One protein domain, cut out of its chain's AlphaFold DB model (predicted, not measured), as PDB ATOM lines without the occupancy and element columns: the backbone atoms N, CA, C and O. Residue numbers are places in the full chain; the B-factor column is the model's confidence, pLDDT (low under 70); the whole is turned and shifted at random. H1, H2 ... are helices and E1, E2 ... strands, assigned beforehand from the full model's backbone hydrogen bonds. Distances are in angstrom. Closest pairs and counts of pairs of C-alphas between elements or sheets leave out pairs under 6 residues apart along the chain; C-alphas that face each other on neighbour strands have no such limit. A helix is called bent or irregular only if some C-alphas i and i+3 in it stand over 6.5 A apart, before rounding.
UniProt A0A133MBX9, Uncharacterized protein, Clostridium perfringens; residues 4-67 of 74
ATOM      1  N   LYS A   4     186.404 194.694 222.188       69.62
ATOM      2  CA  LYS A   4     187.366 195.574 222.868       69.62
ATOM      3  C   LYS A   4     187.827 196.724 221.970       69.62
ATOM      4  O   LYS A   4     187.980 197.840 222.450       69.62
ATOM      5  N   GLU A   5     188.013 196.474 220.674       70.50
ATOM      6  CA  GLU A   5     188.357 197.525 219.705       70.50
ATOM      7  C   GLU A   5     187.191 198.492 219.470       70.50
ATOM      8  O   GLU A   5     187.423 199.689 219.332       70.50
ATOM      9  N   ILE A   6     185.949 197.997 219.479       71.31
ATOM     10  CA  ILE A   6     184.748 198.842 219.387       71.31
ATOM     11  C   ILE A   6     184.662 199.768 220.609       71.31
ATOM     12  O   ILE A   6     184.501 200.974 220.449       71.31
ATOM     13  N   LEU A   7     184.849 199.223 221.818       69.62
ATOM     14  CA  LEU A   7     184.849 200.001 223.063       69.62
ATOM     15  C   LEU A   7     185.964 201.054 223.091       69.62
ATOM     16  O   LEU A   7     185.709 202.207 223.419       69.62
ATOM     17  N   LYS A   8     187.181 200.687 222.675       73.25
ATOM     18  CA  LYS A   8     188.310 201.624 222.605       73.25
ATOM     19  C   LYS A   8     188.032 202.789 221.655       73.25
ATOM     20  O   LYS A   8     188.375 203.921 221.965       73.25
ATOM     21  N   LYS A   9     187.385 202.525 220.518       72.00
ATOM     22  CA  LYS A   9     186.999 203.582 219.578       72.00
ATOM     23  C   LYS A   9     185.869 204.467 220.100       72.00
ATOM     24  O   LYS A   9     185.874 205.652 219.798       72.00
ATOM     25  N   PHE A  10     184.932 203.929 220.888       72.50
ATOM     26  CA  PHE A  10     183.949 204.771 221.581       72.50
ATOM     27  C   PHE A  10     184.640 205.777 222.503       72.50
ATOM     28  O   PHE A  10     184.309 206.958 222.463       72.50
ATOM     29  N   GLU A  11     185.630 205.329 223.281       69.75
ATOM     30  CA  GLU A  11     186.407 206.212 224.156       69.75
ATOM     31  C   GLU A  11     187.226 207.246 223.366       69.75
ATOM     32  O   GLU A  11     187.238 208.420 223.731       69.75
ATOM     33  N   GLU A  12     187.883 206.839 222.273       74.56
ATOM     34  CA  GLU A  12     188.692 207.733 221.425       74.56
ATOM     35  C   GLU A  12     187.858 208.830 220.745       74.56
ATOM     36  O   GLU A  12     188.310 209.973 220.660       74.56
ATOM     37  N   ASP A  13     186.631 208.511 220.324       67.56
ATOM     38  CA  ASP A  13     185.733 209.453 219.645       67.56
ATOM     39  C   ASP A  13     184.843 210.249 220.621       67.56
ATOM     40  O   ASP A  13     183.959 210.997 220.196       67.56
ATOM     41  N   GLY A  14     185.079 210.122 221.933       65.06
ATOM     42  CA  GLY A  14     184.347 210.861 222.964       65.06
ATOM     43  C   GLY A  14     182.887 210.430 223.101       65.06
ATOM     44  O   GLY A  14     182.041 211.235 223.480       65.06
ATOM     45  N   VAL A  15     182.580 209.174 222.770       67.38
ATOM     46  CA  VAL A  15     181.272 208.563 223.004       67.38
ATOM     47  C   VAL A  15     181.296 207.842 224.351       67.38
ATOM     48  O   VAL A  15     181.422 206.625 224.446       67.38
ATOM     49  N   ASP A  16     181.186 208.633 225.404       64.44
ATOM     50  CA  ASP A  16     181.285 208.275 226.822       64.44
ATOM     51  C   ASP A  16     180.045 207.568 227.391       64.44
ATOM     52  O   ASP A  16     180.119 206.852 228.392       64.44
ATOM     53  N   ASP A  17     178.906 207.731 226.728       71.19
ATOM     54  CA  ASP A  17     177.619 207.260 227.232       71.19
ATOM     55  C   ASP A  17     177.232 205.840 226.766       71.19
ATOM     56  O   ASP A  17     176.223 205.299 227.227       71.19
ATOM     57  N   PHE A  18     177.962 205.229 225.820       73.50
ATOM     58  CA  PHE A  18     177.637 203.873 225.366       73.50
ATOM     59  C   PHE A  18     178.087 202.818 226.375       73.50
ATOM     60  O   PHE A  18     179.225 202.783 226.833       73.50
ATOM     61  N   GLU A  19     177.190 201.884 226.649       77.00
ATOM     62  CA  GLU A  19     177.410 200.756 227.531       77.00
ATOM     63  C   GLU A  19     177.215 199.447 226.760       77.00
ATOM     64  O   GLU A  19     176.456 199.368 225.787       77.00
ATOM     65  N   LEU A  20     177.900 198.396 227.211       79.88
ATOM     66  CA  LEU A  20     177.826 197.071 226.611       79.88
ATOM     67  C   LEU A  20     177.287 196.054 227.610       79.88
ATOM     68  O   LEU A  20     177.785 195.926 228.728       79.88
ATOM     69  N   LYS A  21     176.289 195.291 227.176       84.06
ATOM     70  CA  LYS A  21     175.695 194.188 227.923       84.06
ATOM     71  C   LYS A  21     175.821 192.907 227.107       84.06
ATOM     72  O   LYS A  21     175.572 192.916 225.906       84.06
ATOM     73  N   LYS A  22     176.187 191.797 227.745       82.88
ATOM     74  CA  LYS A  22     176.161 190.466 227.122       82.88
ATOM     75  C   LYS A  22     175.013 189.664 227.726       82.88
ATOM     76  O   LYS A  22     174.965 189.479 228.940       82.88
ATOM     77  N   GLU A  23     174.087 189.215 226.890       85.31
ATOM     78  CA  GLU A  23     172.975 188.343 227.267       85.31
ATOM     79  C   GLU A  23     173.016 187.079 226.408       85.31
ATOM     80  O   GLU A  23     172.645 187.100 225.234       85.31
ATOM     81  N   ASN A  24     173.455 185.964 227.000       85.50
ATOM     82  CA  ASN A  24     173.722 184.715 226.278       85.50
ATOM     83  C   ASN A  24     174.717 184.955 225.119       85.50
ATOM     84  O   ASN A  24     175.780 185.541 225.336       85.50
ATOM     85  N   ASP A  25     174.340 184.564 223.899       83.69
ATOM     86  CA  ASP A  25     175.110 184.754 222.660       83.69
ATOM     87  C   ASP A  25     174.831 186.108 221.978       83.69
ATOM     88  O   ASP A  25     175.134 186.297 220.798       83.69
ATOM     89  N   VAL A  26     174.197 187.050 222.689       84.00
ATOM     90  CA  VAL A  26     173.861 188.381 222.171       84.00
ATOM     91  C   VAL A  26     174.656 189.454 222.905       84.00
ATOM     92  O   VAL A  26     174.599 189.579 224.126       84.00
ATOM     93  N   ILE A  27     175.364 190.277 222.144       84.44
ATOM     94  CA  ILE A  27     176.016 191.497 222.615       84.44
ATOM     95  C   ILE A  27     175.081 192.662 222.320       84.44
ATOM     96  O   ILE A  27     174.640 192.844 221.189       84.44
ATOM     97  N   ILE A  28     174.782 193.459 223.331       85.25
ATOM     98  CA  ILE A  28     173.903 194.616 223.247       85.25
ATOM     99  C   ILE A  28     174.741 195.853 223.539       85.25
ATOM    100  O   ILE A  28     175.382 195.936 224.582       85.25
ATOM    101  N   ILE A  29     174.720 196.809 222.621       82.88
ATOM    102  CA  ILE A  29     175.316 198.132 222.791       82.88
ATOM    103  C   ILE A  29     174.160 199.111 222.950       82.88
ATOM    104  O   ILE A  29     173.250 199.136 222.118       82.88
ATOM    105  N   GLY A  30     174.165 199.897 224.015       79.69
ATOM    106  CA  GLY A  30     173.036 200.751 224.359       79.69
ATOM    107  C   GLY A  30     173.384 201.803 225.395       79.69
ATOM    108  O   GLY A  30     174.524 201.911 225.823       79.69
ATOM    109  N   TYR A  31     172.387 202.585 225.780       77.88
ATOM    110  CA  TYR A  31     172.453 203.425 226.975       77.88
ATOM    111  C   TYR A  31     171.680 202.680 228.052       77.88
ATOM    112  O   TYR A  31     170.560 202.281 227.759       77.88
ATOM    113  N   PHE A  32     172.222 202.456 229.250       75.25
ATOM    114  CA  PHE A  32     171.532 201.684 230.296       75.25
ATOM    115  C   PHE A  32     171.341 202.459 231.607       75.25
ATOM    116  O   PHE A  32     170.458 202.097 232.383       75.25
ATOM    117  N   LYS A  33     172.105 203.533 231.842       67.50
ATOM    118  CA  LYS A  33     172.059 204.324 233.088       67.50
ATOM    119  C   LYS A  33     170.816 205.196 233.287       67.50
ATOM    120  O   LYS A  33     170.161 205.061 234.313       67.50
ATOM    121  N   GLU A  34     170.503 206.109 232.367       61.72
ATOM    122  CA  GLU A  34     169.407 207.084 232.570       61.72
ATOM    123  C   GLU A  34     168.158 206.777 231.740       61.72
ATOM    124  O   GLU A  34     167.035 206.927 232.215       61.72
ATOM    125  N   TYR A  35     168.345 206.295 230.511       66.81
ATOM    126  CA  TYR A  35     167.265 205.898 229.609       66.81
ATOM    127  C   TYR A  35     167.652 204.588 228.925       66.81
ATOM    128  O   TYR A  35     168.327 204.640 227.893       66.81
ATOM    129  N   PRO A  36     167.271 203.426 229.499       70.75
ATOM    130  CA  PRO A  36     167.670 202.131 228.980       70.75
ATOM    131  C   PRO A  36     167.130 201.935 227.566       70.75
ATOM    132  O   PRO A  36     165.923 201.803 227.357       70.75
ATOM    133  N   ILE A  37     168.030 201.935 226.594       75.19
ATOM    134  CA  ILE A  37     167.715 201.695 225.198       75.19
ATOM    135  C   ILE A  37     168.803 200.836 224.573       75.19
ATOM    136  O   ILE A  37     169.984 201.188 224.538       75.19
ATOM    137  N   ASP A  38     168.368 199.701 224.046       80.31
ATOM    138  CA  ASP A  38     169.196 198.860 223.204       80.31
ATOM    139  C   ASP A  38     169.369 199.598 221.872       80.31
ATOM    140  O   ASP A  38     168.394 199.822 221.154       80.31
ATOM    141  N   CYS A  39     170.589 200.010 221.538       76.75
ATOM    142  CA  CYS A  39     170.868 200.693 220.274       76.75
ATOM    143  C   CYS A  39     171.210 199.686 219.180       76.75
ATOM    144  O   CYS A  39     170.693 199.796 218.071       76.75
ATOM    145  N   VAL A  40     172.042 198.694 219.506       78.38
ATOM    146  CA  VAL A  40     172.469 197.622 218.602       78.38
ATOM    147  C   VAL A  40     172.473 196.294 219.339       78.38
ATOM    148  O   VAL A  40     172.935 196.218 220.474       78.38
ATOM    149  N   LYS A  41     171.999 195.234 218.680       82.25
ATOM    150  CA  LYS A  41     172.203 193.853 219.136       82.25
ATOM    151  C   LYS A  41     172.994 193.080 218.101       82.25
ATOM    152  O   LYS A  41     172.674 193.134 216.914       82.25
ATOM    153  N   ILE A  42     173.985 192.339 218.563       80.00
ATOM    154  CA  ILE A  42     174.889 191.532 217.756       80.00
ATOM    155  C   ILE A  42     174.755 190.095 218.240       80.00
ATOM    156  O   ILE A  42     174.960 189.829 219.417       80.00
ATOM    157  N   LYS A  43     174.403 189.176 217.348       82.12
ATOM    158  CA  LYS A  43     174.290 187.742 217.622       82.12
ATOM    159  C   LYS A  43     175.027 186.978 216.533       82.12
ATOM    160  O   LYS A  43     174.907 187.348 215.367       82.12
ATOM    161  N   ASP A  44     175.784 185.945 216.896       79.25
ATOM    162  CA  ASP A  44     176.560 185.138 215.939       79.25
ATOM    163  C   ASP A  44     177.449 186.018 215.032       79.25
ATOM    164  O   ASP A  44     177.537 185.822 213.817       79.25
ATOM    165  N   ASN A  45     178.055 187.058 215.621       70.69
ATOM    166  CA  ASN A  45     178.868 188.070 214.934       70.69
ATOM    167  C   ASN A  45     178.131 188.875 213.845       70.69
ATOM    168  O   ASN A  45     178.762 189.438 212.948       70.69
ATOM    169  N   ARG A  46     176.796 188.959 213.914       70.06
ATOM    170  CA  ARG A  46     175.947 189.734 212.998       70.06
ATOM    171  C   ARG A  46     175.044 190.692 213.752       70.06
ATOM    172  O   ARG A  46     174.487 190.341 214.788       70.06
ATOM    173  N   ILE A  47     174.839 191.885 213.204       75.00
ATOM    174  CA  ILE A  47     173.854 192.829 213.734       75.00
ATOM    175  C   ILE A  47     172.452 192.285 213.440       75.00
ATOM    176  O   ILE A  47     172.099 192.063 212.284       75.00
ATOM    177  N   VAL A  48     171.656 192.072 214.486       79.12
ATOM    178  CA  VAL A  48     170.283 191.543 214.391       79.12
ATOM    179  C   VAL A  48     169.215 192.580 214.732       79.12
ATOM    180  O   VAL A  48     168.038 192.356 214.469       79.12
ATOM    181  N   TYR A  49     169.602 193.715 215.317       78.94
ATOM    182  CA  TYR A  49     168.685 194.792 215.682       78.94
ATOM    183  C   TYR A  49     169.408 196.137 215.728       78.94
ATOM    184  O   TYR A  49     170.532 196.197 216.229       78.94
ATOM    185  N   THR A  50     168.724 197.194 215.274       71.81
ATOM    186  CA  THR A  50     169.131 198.597 215.437       71.81
ATOM    187  C   THR A  50     167.941 199.511 215.741       71.81
ATOM    188  O   THR A  50     166.819 199.232 215.319       71.81
ATOM    189  N   CYS A  51     168.177 200.598 216.485       68.62
ATOM    190  CA  CYS A  51     167.144 201.558 216.890       68.62
ATOM    191  C   CYS A  51     167.275 202.932 216.194       68.62
ATOM    192  O   CYS A  51     168.061 203.781 216.606       68.62
ATOM    193  N   PHE A  52     166.449 203.189 215.177       58.78
ATOM    194  CA  PHE A  52     166.551 204.351 214.274       58.78
ATOM    195  C   PHE A  52     166.394 205.743 214.918       58.78
ATOM    196  O   PHE A  52     166.806 206.739 214.330       58.78
ATOM    197  N   SER A  53     165.847 205.862 216.132       58.03
ATOM    198  CA  SER A  53     165.626 207.171 216.772       58.03
ATOM    199  C   SER A  53     166.916 207.907 217.169       58.03
ATOM    200  O   SER A  53     166.846 209.039 217.640       58.03
ATOM    201  N   ARG A  54     168.093 207.282 216.999       59.28
ATOM    202  CA  ARG A  54     169.424 207.896 217.171       59.28
ATOM    203  C   ARG A  54     170.324 207.661 215.945       59.28
ATOM    204  O   ARG A  54     171.484 207.280 216.089       59.28
ATOM    205  N   GLN A  55     169.758 207.878 214.754       57.69
ATOM    206  CA  GLN A  55     170.368 207.639 213.438       57.69
ATOM    207  C   GLN A  55     171.827 208.127 213.326       57.69
ATOM    208  O   GLN A  55     172.671 207.347 212.918       57.69
ATOM    209  N   GLU A  56     172.172 209.337 213.785       57.75
ATOM    210  CA  GLU A  56     173.544 209.875 213.660       57.75
ATOM    211  C   GLU A  56     174.604 209.059 214.422       57.75
ATOM    212  O   GLU A  56     175.692 208.805 213.906       57.75
ATOM    213  N   LYS A  57     174.289 208.598 215.642       61.66
ATOM    214  CA  LYS A  57     175.217 207.761 216.426       61.66
ATOM    215  C   LYS A  57     175.262 206.320 215.907       61.66
ATOM    216  O   LYS A  57     176.281 205.647 216.046       61.66
ATOM    217  N   LEU A  58     174.175 205.852 215.289       62.25
ATOM    218  CA  LEU A  58     174.145 204.564 214.601       62.25
ATOM    219  C   LEU A  58     174.937 204.593 213.299       62.25
ATOM    220  O   LEU A  58     175.683 203.657 213.060       62.25
ATOM    221  N   ASP A  59     174.829 205.648 212.496       63.38
ATOM    222  CA  ASP A  59     175.570 205.804 211.242       63.38
ATOM    223  C   ASP A  59     177.084 205.829 211.503       63.38
ATOM    224  O   ASP A  59     177.855 205.247 210.742       63.38
ATOM    225  N   TRP A  60     177.528 206.416 212.622       66.94
ATOM    226  CA  TRP A  60     178.915 206.304 213.090       66.94
ATOM    227  C   TRP A  60     179.308 204.847 213.380       66.94
ATOM    228  O   TRP A  60     180.309 204.358 212.858       66.94
ATOM    229  N   LEU A  61     178.488 204.122 214.148       66.06
ATOM    230  CA  LEU A  61     178.747 202.724 214.506       66.06
ATOM    231  C   LEU A  61     178.702 201.810 213.274       66.06
ATOM    232  O   LEU A  61     179.489 200.874 213.160       66.06
ATOM    233  N   PHE A  62     177.826 202.108 212.319       63.38
ATOM    234  CA  PHE A  62     177.771 201.435 211.035       63.38
ATOM    235  C   PHE A  62     179.002 201.743 210.194       63.38
ATOM    236  O   PHE A  62     179.610 200.798 209.734       63.38
ATOM    237  N   ASN A  63     179.473 202.985 210.070       66.50
ATOM    238  CA  ASN A  63     180.748 203.267 209.387       66.50
ATOM    239  C   ASN A  63     181.944 202.543 210.045       66.50
ATOM    240  O   ASN A  63     182.871 202.090 209.363       66.50
ATOM    241  N   LEU A  64     181.904 202.382 211.370       63.75
ATOM    242  CA  LEU A  64     182.892 201.635 212.148       63.75
ATOM    243  C   LEU A  64     182.877 200.124 211.849       63.75
ATOM    244  O   LEU A  64     183.933 199.500 211.825       63.75
ATOM    245  N   ILE A  65     181.691 199.534 211.661       61.53
ATOM    246  CA  ILE A  65     181.484 198.083 211.490       61.53
ATOM    247  C   ILE A  65     181.468 197.675 210.001       61.53
ATOM    248  O   ILE A  65     182.015 196.633 209.633       61.53
ATOM    249  N   ASP A  66     180.893 198.509 209.133       52.78
ATOM    250  CA  ASP A  66     180.740 198.342 207.676       52.78
ATOM    251  C   ASP A  66     182.084 198.395 206.932       52.78
ATOM    252  O   ASP A  66     182.210 197.928 205.800       52.78
ATOM    253  N   THR A  67     183.164 198.791 207.614       53.31
ATOM    254  CA  THR A  67     184.550 198.618 207.146       53.31
ATOM    255  C   THR A  67     185.024 197.145 207.092       53.31
ATOM    256  O   THR A  67     186.221 196.871 207.072       53.31
TER     257      THR A  67
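AT A GLANCE: This is residues 4 to 67 of the 74 residues of an uncharacterized protein of Clostridium perfringens (UniProt A0A133MBX9). A strongly twisted sheet of four antiparallel strands forms a wall, and two helices lie loosely by it: H2, the longer one, only grazes the sheet, near E3 and E4, and H1 is set off from the sheet, close to the last part of H2. The printed part has 64 residues, with two named helices and four named strands that follow each other as H1, E1, E2, E3, E4, H2. The strands stand in the order E1, E2, E3, E4 across the sheet and make a meander, each strand the antiparallel neighbour of the one before; the class is mixed, helices and strands. The whole is compact, with a radius of gyration of the C-alphas of 11.1 A, and its outline is rounded, with spans of 31 by 28 by 23 A.

IN THESE COORDINATES: The sheet begins with E1, residues 19 to 23, 13.2 A from first to last C-alpha, with C-alpha 19 at (177.410, 200.756, 227.531). E2 holds residues 26 to 31 and is 15.9 A long. E3, residues 37 to 43, is the longest strand by residues, 17.2 A from C-alpha to C-alpha. E4 takes residues 46 to 50 and measures 11.4 A. After it comes H2, residues 52 to 66, the longest helix by residues; it is 16.8 A long and ends with C-alpha 66 at (180.740, 198.342, 207.676). H2 is irregular: C-alphas 53 and 56 are 8.9 A apart. Before the strands comes H1, residues 4 to 12, 12.3 A long, with C-alpha 4 at (187.366, 195.574, 222.868).

HOW THE PARTS SIT: In the sheet, E2 and E3 are inner strands and form a hairpin, antiparallel at 160 degrees between their directions. N 29 and O 40 are 2.9 A apart, and N 37 and O 31 2.8 A, both within hydrogen-bond range. The edge strand E1 forms a hairpin with E2 at 150 degrees, with N 21 and O 28 at 2.8 A and N 28 and O 21 at 2.7 A, within hydrogen-bond range. The other edge strand, E4, forms a hairpin with E3 at 161 degrees, with N 43 and O 46 within hydrogen-bond range at 2.8 A. E1 and E4 are apart. From edge to edge the strands' lines turn by 62 degrees. H2 is on the sheet but only grazes it, with its residues 52 to 65. Its closest C-alphas to E3 are those of Cys 39 and Leu 58, 7.6 A apart; to E4, those of Thr 50 and Leu 58, 7.8 A apart. H1 is only just not on the sheet, with 4 pairs of C-alphas within 10 A, and it is apart from E2, E3 and E4. H1 and H2 are close but not clearly touching, their closest C-alphas being those of Ile 6 and Leu 64, 8.0 A apart. They run opposite ways at a steep tilt of 62 degrees. In H1 every O i to N i+4 pair is within hydrogen-bond range; in H2 it is 9 of 11.

THE WHOLE: The two C-alphas farthest apart are those of Glu 34, in the link from E2 to E3, and Thr 67, 30.8 A apart. The printed part has no cut. No link is long: the link from H1 to E1, with 6 residues, is short, and the others are tight. The mean pLDDT of the printed part is 71.7, and 27 residues are under 70, among them residues 13 to 16, 33 to 35 and 51 to 67; H2 has a mean of 61.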